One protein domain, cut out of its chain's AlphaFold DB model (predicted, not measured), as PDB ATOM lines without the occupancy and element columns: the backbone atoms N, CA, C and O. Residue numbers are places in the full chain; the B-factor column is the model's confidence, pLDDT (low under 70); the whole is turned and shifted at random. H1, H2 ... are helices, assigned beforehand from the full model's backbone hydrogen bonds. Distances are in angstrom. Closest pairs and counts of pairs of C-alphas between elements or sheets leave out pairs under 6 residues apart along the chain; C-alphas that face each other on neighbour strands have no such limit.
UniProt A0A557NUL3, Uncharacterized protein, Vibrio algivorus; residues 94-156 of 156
ATOM      1  N   ASN A  94       9.841 -18.990 -55.956       79.75
ATOM      2  CA  ASN A  94       9.369 -20.247 -55.377       79.75
ATOM      3  C   ASN A  94       9.907 -21.473 -56.131       79.75
ATOM      4  O   ASN A  94      10.241 -22.475 -55.502       79.75
ATOM      5  N   GLN A  95      10.011 -21.402 -57.460       81.12
ATOM      6  CA  GLN A  95      10.608 -22.467 -58.270       81.12
ATOM      7  C   GLN A  95      12.113 -22.577 -58.020       81.12
ATOM      8  O   GLN A  95      12.607 -23.688 -57.858       81.12
ATOM      9  N   LEU A  96      12.824 -21.450 -57.909       84.12
ATOM     10  CA  LEU A  96      14.253 -21.442 -57.576       84.12
ATOM     11  C   LEU A  96      14.522 -22.094 -56.214       84.12
ATOM     12  O   LEU A  96      15.318 -23.023 -56.133       84.12
ATOM     13  N   ARG A  97      13.769 -21.710 -55.173       78.62
ATOM     14  CA  ARG A  97      13.868 -22.347 -53.847       78.62
ATOM     15  C   ARG A  97      13.570 -23.846 -53.886       78.62
ATOM     16  O   ARG A  97      14.227 -24.627 -53.208       78.62
ATOM     17  N   ALA A  98      12.584 -24.269 -54.677       84.88
ATOM     18  CA  ALA A  98      12.278 -25.689 -54.827       84.88
ATOM     19  C   ALA A  98      13.433 -26.463 -55.488       84.88
ATOM     20  O   ALA A  98      13.731 -27.577 -55.062       84.88
ATOM     21  N   LEU A  99      14.098 -25.874 -56.485       88.06
ATOM     22  CA  LEU A  99      15.262 -26.475 -57.141       88.06
ATOM     23  C   LEU A  99      16.466 -26.575 -56.202       88.06
ATOM     24  O   LEU A  99      17.118 -27.613 -56.173       88.06
ATOM     25  N   GLU A 100      16.735 -25.545 -55.400       89.00
ATOM     26  CA  GLU A 100      17.812 -25.568 -54.398       89.00
ATOM     27  C   GLU A 100      17.617 -26.688 -53.370       89.00
ATOM     28  O   GLU A 100      18.563 -27.401 -53.024       89.00
ATOM     29  N   VAL A 101      16.374 -26.889 -52.921       90.94
ATOM     30  CA  VAL A 101      16.016 -27.983 -52.008       90.94
ATOM     31  C   VAL A 101      16.276 -29.344 -52.650       90.94
ATOM     32  O   VAL A 101      16.894 -30.199 -52.021       90.94
ATOM     33  N   VAL A 102      15.827 -29.548 -53.893       91.00
ATOM     34  CA  VAL A 102      16.041 -30.811 -54.619       91.00
ATOM     35  C   VAL A 102      17.533 -31.072 -54.818       91.00
ATOM     36  O   VAL A 102      18.004 -32.154 -54.486       91.00
ATOM     37  N   LYS A 103      18.291 -30.058 -55.237       92.50
ATOM     38  CA  LYS A 103      19.742 -30.155 -55.417       92.50
ATOM     39  C   LYS A 103      20.458 -30.551 -54.122       92.50
ATOM     40  O   LYS A 103      21.338 -31.402 -54.141       92.50
ATOM     41  N   SER A 104      20.060 -29.971 -52.989       91.56
ATOM     42  CA  SER A 104      20.642 -30.299 -51.678       91.56
ATOM     43  C   SER A 104      20.375 -31.754 -51.274       91.56
ATOM     44  O   SER A 104      21.228 -32.409 -50.671       91.56
ATOM     45  N   ILE A 105      19.186 -32.265 -51.605       91.81
ATOM     46  CA  ILE A 105      18.799 -33.659 -51.376       91.81
ATOM     47  C   ILE A 105      19.641 -34.602 -52.245       91.81
ATOM     48  O   ILE A 105      20.196 -35.564 -51.721       91.81
ATOM     49  N   GLU A 106      19.761 -34.318 -53.543       91.88
ATOM     50  CA  GLU A 106      20.533 -35.131 -54.496       91.88
ATOM     51  C   GLU A 106      22.008 -35.211 -54.093       91.88
ATOM     52  O   GLU A 106      22.539 -36.305 -53.927       91.88
ATOM     53  N   GLN A 107      22.629 -34.070 -53.787       91.38
ATOM     54  CA  GLN A 107      24.010 -34.018 -53.300       91.38
ATOM     55  C   GLN A 107      24.212 -34.843 -52.024       91.38
ATOM     56  O   GLN A 107      25.235 -35.498 -51.849       91.38
ATOM     57  N   SER A 108      23.230 -34.837 -51.121       89.81
ATOM     58  CA  SER A 108      23.315 -35.633 -49.894       89.81
ATOM     59  C   SER A 108      23.219 -37.132 -50.172       89.81
ATOM     60  O   SER A 108      23.906 -37.913 -49.521       89.81
ATOM     61  N   LEU A 109      22.401 -37.540 -51.144       89.94
ATOM     62  CA  LEU A 109      22.285 -38.938 -51.565       89.94
ATOM     63  C   LEU A 109      23.547 -39.442 -52.273       89.94
ATOM     64  O   LEU A 109      23.889 -40.611 -52.109       89.94
ATOM     65  N   GLU A 110      24.232 -38.577 -53.024       90.44
ATOM     66  CA  GLU A 110      25.506 -38.886 -53.691       90.44
ATOM     67  C   GLU A 110      26.661 -39.063 -52.698       90.44
ATOM     68  O   GLU A 110      27.499 -39.943 -52.874       90.44
ATOM     69  N   VAL A 111      26.703 -38.246 -51.641       91.50
ATOM     70  CA  VAL A 111      27.766 -38.303 -50.620       91.50
ATOM     71  C   VAL A 111      27.520 -39.414 -49.587       91.50
ATOM     72  O   VAL A 111      28.455 -39.857 -48.920       91.50
ATOM     73  N   MET A 112      26.279 -39.882 -49.429       88.38
ATOM     74  CA  MET A 112      25.938 -40.945 -48.480       88.38
ATOM     75  C   MET A 112      26.481 -42.316 -48.907       88.38
ATOM     76  O   MET A 112      26.247 -42.779 -50.023       88.38
ATOM     77  N   SER A 113      27.123 -43.012 -47.962       92.88
ATOM     78  CA  SER A 113      27.577 -44.395 -48.138       92.88
ATOM     79  C   SER A 113      26.405 -45.372 -48.307       92.88
ATOM     80  O   SER A 113      25.278 -45.111 -47.871       92.88
ATOM     81  N   SER A 114      26.668 -46.537 -48.903       90.69
ATOM     82  CA  SER A 114      25.649 -47.583 -49.082       90.69
ATOM     83  C   SER A 114      25.112 -48.099 -47.741       90.69
ATOM     84  O   SER A 114      23.928 -48.421 -47.610       90.69
ATOM     85  N   GLU A 115      25.968 -48.152 -46.724       90.75
ATOM     86  CA  GLU A 115      25.636 -48.534 -45.355       90.75
ATOM     87  C   GLU A 115      24.713 -47.498 -44.710       90.75
ATOM     88  O   GLU A 115      23.690 -47.862 -44.126       90.75
ATOM     89  N   ASP A 116      25.017 -46.207 -44.867       91.31
ATOM     90  CA  ASP A 116      24.182 -45.125 -44.344       91.31
ATOM     91  C   ASP A 116      22.811 -45.087 -45.015       91.31
ATOM     92  O   ASP A 116      21.798 -44.895 -44.336       91.31
ATOM     93  N   LYS A 117      22.750 -45.309 -46.334       93.62
ATOM     94  CA  LYS A 117      21.480 -45.397 -47.066       93.62
ATOM     95  C   LYS A 117      20.595 -46.514 -46.509       93.62
ATOM     96  O   LYS A 117      19.421 -46.284 -46.202       93.62
ATOM     97  N   LYS A 118      21.168 -47.704 -46.293       93.75
ATOM     98  CA  LYS A 118      20.469 -48.842 -45.673       93.75
ATOM     99  C   LYS A 118      20.050 -48.540 -44.236       93.75
ATOM    100  O   LYS A 118      18.915 -48.838 -43.866       93.75
ATOM    101  N   ALA A 119      20.913 -47.902 -43.446       93.38
ATOM    102  CA  ALA A 119      20.609 -47.518 -42.070       93.38
ATOM    103  C   ALA A 119      19.396 -46.576 -42.002       93.38
ATOM    104  O   ALA A 119      18.485 -46.801 -41.203       93.38
ATOM    105  N   VAL A 120      19.328 -45.581 -42.892       93.94
ATOM    106  CA  VAL A 120      18.183 -44.664 -43.003       93.94
ATOM    107  C   VAL A 120      16.900 -45.415 -43.360       93.94
ATOM    108  O   VAL A 120      15.881 -45.204 -42.703       93.94
ATOM    109  N   LEU A 121      16.939 -46.312 -44.351       93.88
ATOM    110  CA  LEU A 121      15.768 -47.099 -44.764       93.88
ATOM    111  C   LEU A 121      15.287 -48.068 -43.676       93.88
ATOM    112  O   LEU A 121      14.087 -48.274 -43.528       93.88
ATOM    113  N   SER A 122      16.211 -48.642 -42.906       93.81
ATOM    114  CA  SER A 122      15.899 -49.579 -41.815       93.81
ATOM    115  C   SER A 122      15.398 -48.905 -40.529       93.81
ATOM    116  O   SER A 122      14.946 -49.580 -39.605       93.81
ATOM    117  N   SER A 123      15.468 -47.573 -40.448       95.25
ATOM    118  CA  SER A 123      15.037 -46.826 -39.271       95.25
ATOM    119  C   SER A 123      13.524 -46.891 -39.059       95.25
ATOM    120  O   SER A 123      12.736 -46.892 -40.000       95.25
ATOM    121  N   ARG A 124      13.096 -46.800 -37.794       94.06
ATOM    122  CA  ARG A 124      11.684 -46.608 -37.425       94.06
ATOM    123  C   ARG A 124      11.086 -45.329 -38.024       94.06
ATOM    124  O   ARG A 124       9.886 -45.278 -38.277       94.06
ATOM    125  N   TYR A 125      11.910 -44.299 -38.244       94.75
ATOM    126  CA  TYR A 125      11.488 -43.016 -38.818       94.75
ATOM    127  C   TYR A 125      12.440 -42.559 -39.940       94.75
ATOM    128  O   TYR A 125      13.200 -41.603 -39.748       94.75
ATOM    129  N   PRO A 126      12.375 -43.182 -41.133       93.25
ATOM    130  CA  PRO A 126      13.341 -42.965 -42.216       93.25
ATOM    131  C   PRO A 126      13.456 -41.502 -42.663       93.25
ATOM    132  O   PRO A 126      14.553 -40.969 -42.792       93.25
ATOM    133  N   LYS A 127      12.317 -40.806 -42.799       95.00
ATOM    134  CA  LYS A 127      12.259 -39.379 -43.176       95.00
ATOM    135  C   LYS A 127      13.031 -38.486 -42.204       95.00
ATOM    136  O   LYS A 127      13.699 -37.540 -42.612       95.00
ATOM    137  N   ASN A 128      12.920 -38.771 -40.908       94.44
ATOM    138  CA  ASN A 128      13.571 -37.975 -39.874       94.44
ATOM    139  C   ASN A 128      15.070 -38.286 -39.795       94.44
ATOM    140  O   ASN A 128      15.874 -37.370 -39.660       94.44
ATOM    141  N   GLU A 129      15.447 -39.559 -39.925       93.75
ATOM    142  CA  GLU A 129      16.858 -39.959 -39.935       93.75
ATOM    143  C   GLU A 129      17.610 -39.429 -41.155       93.75
ATOM    144  O   GLU A 129      18.718 -38.913 -41.009       93.75
ATOM    145  N   PHE A 130      16.983 -39.443 -42.334       93.81
ATOM    146  CA  PHE A 130      17.538 -38.805 -43.525       93.81
ATOM    147  C   PHE A 130      17.816 -37.314 -43.285       93.81
ATOM    148  O   PHE A 130      18.916 -36.825 -43.538       93.81
ATOM    149  N   ARG A 131      16.848 -36.594 -42.700       93.69
ATOM    150  CA  ARG A 131      16.996 -35.166 -42.390       93.69
ATOM    151  C   ARG A 131      18.144 -34.889 -41.412       93.69
ATOM    152  O   ARG A 131      18.876 -33.919 -41.598       93.69
ATOM    153  N   LYS A 132      18.318 -35.736 -40.392       92.44
ATOM    154  CA  LYS A 132      19.448 -35.640 -39.453       92.44
ATOM    155  C   LYS A 132      20.788 -35.875 -40.148       92.44
ATOM    156  O   LYS A 132      21.731 -35.131 -39.895       92.44
ATOM    157  N   ARG A 133      20.870 -36.866 -41.046       89.81
ATOM    158  CA  ARG A 133      22.065 -37.127 -41.875       89.81
ATOM    159  C   ARG A 133      22.437 -35.909 -42.723       89.81
ATOM    160  O   ARG A 133      23.606 -35.552 -42.803       89.81
ATOM    161  N   MET A 134      21.434 -35.214 -43.254       88.88
ATOM    162  CA  MET A 134      21.585 -33.944 -43.972       88.88
ATOM    163  C   MET A 134      21.875 -32.727 -43.073       88.88
ATOM    164  O   MET A 134      21.830 -31.601 -43.560       88.88
ATOM    165  N   LYS A 135      22.120 -32.904 -41.766       89.31
ATOM    166  CA  LYS A 135      22.317 -31.807 -40.796       89.31
ATOM    167  C   LYS A 135      21.188 -30.766 -40.814       89.31
ATOM    168  O   LYS A 135      21.426 -29.584 -40.607       89.31
ATOM    169  N   GLU A 136      19.962 -31.208 -41.093       87.75
ATOM    170  CA  GLU A 136      18.760 -30.363 -41.117       87.75
ATOM    171  C   GLU A 136      18.777 -29.208 -42.134       87.75
ATOM    172  O   GLU A 136      18.022 -28.250 -41.996       87.75
ATOM    173  N   VAL A 137      19.568 -29.331 -43.207       88.69
ATOM    174  CA  VAL A 137      19.626 -28.340 -44.302       88.69
ATOM    175  C   VAL A 137      18.262 -28.126 -44.973       88.69
ATOM    176  O   VAL A 137      17.960 -27.039 -45.458       88.69
ATOM    177  N   VAL A 138      17.414 -29.158 -44.994       89.44
ATOM    178  CA  VAL A 138      16.078 -29.113 -45.598       89.44
ATOM    179  C   VAL A 138      14.978 -29.264 -44.550       89.44
ATOM    180  O   VAL A 138      15.092 -30.027 -43.589       89.44
ATOM    181  N   SER A 139      13.869 -28.553 -44.772       91.44
ATOM    182  CA  SER A 139      12.711 -28.603 -43.879       91.44
ATOM    183  C   SER A 139      12.074 -30.000 -43.831       91.44
ATOM    184  O   SER A 139      12.157 -30.788 -44.778       91.44
ATOM    185  N   LYS A 140      11.367 -30.296 -42.734       92.12
ATOM    186  CA  LYS A 140      10.583 -31.536 -42.584       92.12
ATOM    187  C   LYS A 140       9.577 -31.727 -43.726       92.12
ATOM    188  O   LYS A 140       9.388 -32.847 -44.208       92.12
ATOM    189  N   ASP A 141       8.946 -30.636 -44.147       92.00
ATOM    190  CA  ASP A 141       7.900 -30.651 -45.167       92.00
ATOM    191  C   ASP A 141       8.493 -30.900 -46.551       92.00
ATOM    192  O   ASP A 141       7.946 -31.680 -47.326       92.00
ATOM    193  N   SER A 142       9.670 -30.335 -46.828       91.56
ATOM    194  CA  SER A 142      10.435 -30.610 -48.045       91.56
ATOM    195  C   SER A 142      10.807 -32.088 -48.156       91.56
ATOM    196  O   SER A 142      10.535 -32.705 -49.183       91.56
ATOM    197  N   VAL A 143      11.362 -32.682 -47.094       92.62
ATOM    198  CA  VAL A 143      11.696 -34.119 -47.083       92.62
ATOM    199  C   VAL A 143      10.449 -34.964 -47.310       92.62
ATOM    200  O   VAL A 143      10.478 -35.915 -48.081       92.62
ATOM    201  N   SER A 144       9.334 -34.600 -46.674       93.62
ATOM    202  CA  SER A 144       8.074 -35.329 -46.826       93.62
ATOM    203  C   SER A 144       7.525 -35.235 -48.249       93.62
ATOM    204  O   SER A 144       7.081 -36.246 -48.785       93.62
ATOM    205  N   LYS A 145       7.604 -34.050 -48.865       93.81
ATOM    206  CA  LYS A 145       7.163 -33.781 -50.238       93.81
ATOM    207  C   LYS A 145       7.987 -34.537 -51.280       93.81
ATOM    208  O   LYS A 145       7.432 -34.988 -52.274       93.81
ATOM    209  N   TYR A 146       9.295 -34.657 -51.069       93.62
ATOM    210  CA  TYR A 146      10.211 -35.302 -52.013       93.62
ATOM    211  C   TYR A 146      10.582 -36.739 -51.618       93.62
ATOM    212  O   TYR A 146      11.482 -37.321 -52.220       93.62
ATOM    213  N   TRP A 147       9.891 -37.329 -50.634       94.81
ATOM    214  CA  TRP A 147      10.281 -38.613 -50.053       94.81
ATOM    215  C   TRP A 147      10.334 -39.756 -51.065       94.81
ATOM    216  O   TRP A 147      11.273 -40.533 -51.019       94.81
ATOM    217  N   GLU A 148       9.386 -39.848 -51.998       93.44
ATOM    218  CA  GLU A 148       9.378 -40.932 -52.994       93.44
ATOM    219  C   GLU A 148      10.665 -40.954 -53.830       93.44
ATOM    220  O   GLU A 148      11.256 -42.009 -54.047       93.44
ATOM    221  N   LYS A 149      11.148 -39.771 -54.233       92.50
ATOM    222  CA  LYS A 149      12.413 -39.628 -54.965       92.50
ATOM    223  C   LYS A 149      13.616 -39.941 -54.081       92.50
ATOM    224  O   LYS A 149      14.536 -40.625 -54.517       92.50
ATOM    225  N   ILE A 150      13.590 -39.465 -52.836       93.00
ATOM    226  CA  ILE A 150      14.633 -39.756 -51.845       93.00
ATOM    227  C   ILE A 150      14.744 -41.264 -51.637       93.00
ATOM    228  O   ILE A 150      15.830 -41.822 -51.707       93.00
ATOM    229  N   GLU A 151      13.619 -41.935 -51.424       94.25
ATOM    230  CA  GLU A 151      13.552 -43.366 -51.167       94.25
ATOM    231  C   GLU A 151      14.088 -44.184 -52.346       94.25
ATOM    232  O   GLU A 151      14.811 -45.155 -52.128       94.25
ATOM    233  N   GLN A 152      13.798 -43.778 -53.584       93.00
ATOM    234  CA  GLN A 152      14.402 -44.383 -54.775       93.00
ATOM    235  C   GLN A 152      15.928 -44.221 -54.776       93.00
ATOM    236  O   GLN A 152      16.638 -45.201 -54.971       93.00
ATOM    237  N   GLY A 153      16.440 -43.021 -54.478       90.50
ATOM    238  CA  GLY A 153      17.885 -42.765 -54.403       90.50
ATOM    239  C   GLY A 153      18.598 -43.440 -53.224       90.50
ATOM    240  O   GLY A 153      19.805 -43.676 -53.285       90.50
ATOM    241  N   LEU A 154      17.868 -43.775 -52.156       91.19
ATOM    242  CA  LEU A 154      18.376 -44.574 -51.035       91.19
ATOM    243  C   LEU A 154      18.430 -46.075 -51.362       91.19
ATOM    244  O   LEU A 154      19.223 -46.795 -50.760       91.19
ATOM    245  N   LYS A 155      17.568 -46.556 -52.266       90.81
ATOM    246  CA  LYS A 155      17.540 -47.958 -52.720       90.81
ATOM    247  C   LYS A 155      18.513 -48.236 -53.871       90.81
ATOM    248  O   LYS A 155      18.818 -49.403 -54.099       90.81
ATOM    249  N   ALA A 156      18.940 -47.186 -54.574       81.62
ATOM    250  CA  ALA A 156      19.965 -47.209 -55.614       81.62
ATOM    251  C   ALA A 156      21.379 -47.264 -55.014       81.62
ATOM    252  O   ALA A 156      22.139 -48.147 -55.460       81.62
TER     253      ALA A 156
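What this domain is: This is residues 94 to 156 of the 156 residues of an uncharacterized protein of Vibrio algivorus (UniProt A0A557NUL3). One long helix, H1, runs along one side of a cluster of four short helices, H2 to H5, which follow one another round a rough ring, so that H5 comes back to H2 and to the later part of H1. H1 gives the whole its long axis. The printed part has 63 residues, 50 of them in the five named helices H1, H2, H3, H4 and H5 in that order, with no named strand; the class is all helix. The whole is compact, with a radius of gyration of the C-alphas of 10.9 A, yet elongated in outline, spanning 33 by 20 by 20 A.

How they stand to each other: Begin with H1, residues 94 to 111, and look at its residues 105 to 109, which alone touch H5, residues 147 to 155. The closest C-alphas there are those of Leu 109 and Gly 153, 6.5 A apart, and the two helices run the same way at a shallow tilt of 19 degrees. Next comes H2, residues 114 to 122, which touches H5 at a steep tilt of 48 degrees, opposite ways; the closest C-alphas are those of Lys 117 and Leu 154, 5.1 A apart. H3, residues 126 to 133, touches H2 only at the corner, where the closest C-alphas, those of Val 120 and Pro 126, are 5.2 A apart. H3 also touches H4, residues 140 to 145, at a steep tilt of 54 degrees, opposite ways; the closest C-alphas, those of Lys 127 and Val 143, are 6.6 A apart. H4 is close to but not clearly touching H1, the closest C-alphas being those of Val 101 and Ser 142, 7.3 A apart, and the two are about perpendicular at 86 degrees. H1 and H3 are near each other, with 7 pairs of C-alphas within 10 A, while H2 and H4 are apart. In H1, H2, H3, H4 and H5, every O i to N i+4 pair is within hydrogen-bond range.

Where its parts are: Find C-alpha 94 at (9.369, -20.247, -55.377); from there H1 runs 26.2 A to C-alpha 111 at (27.766, -38.303, -50.620). H2 covers 12.3 A, H3 10.5 A and H4 8.7 A from first to last C-alpha. H5 runs 12.1 A and ends at C-alpha 155, at (17.540, -47.958, -52.720).

The domain as a whole: Look for the two C-alphas farthest apart at Asn 94 and Glu 115, 34.1 A from each other. The printed part has no cut and no long link; it ends at Ala 156, the chain's last residue. The mean pLDDT of the printed part is 91.0, and no printed residue is under 70.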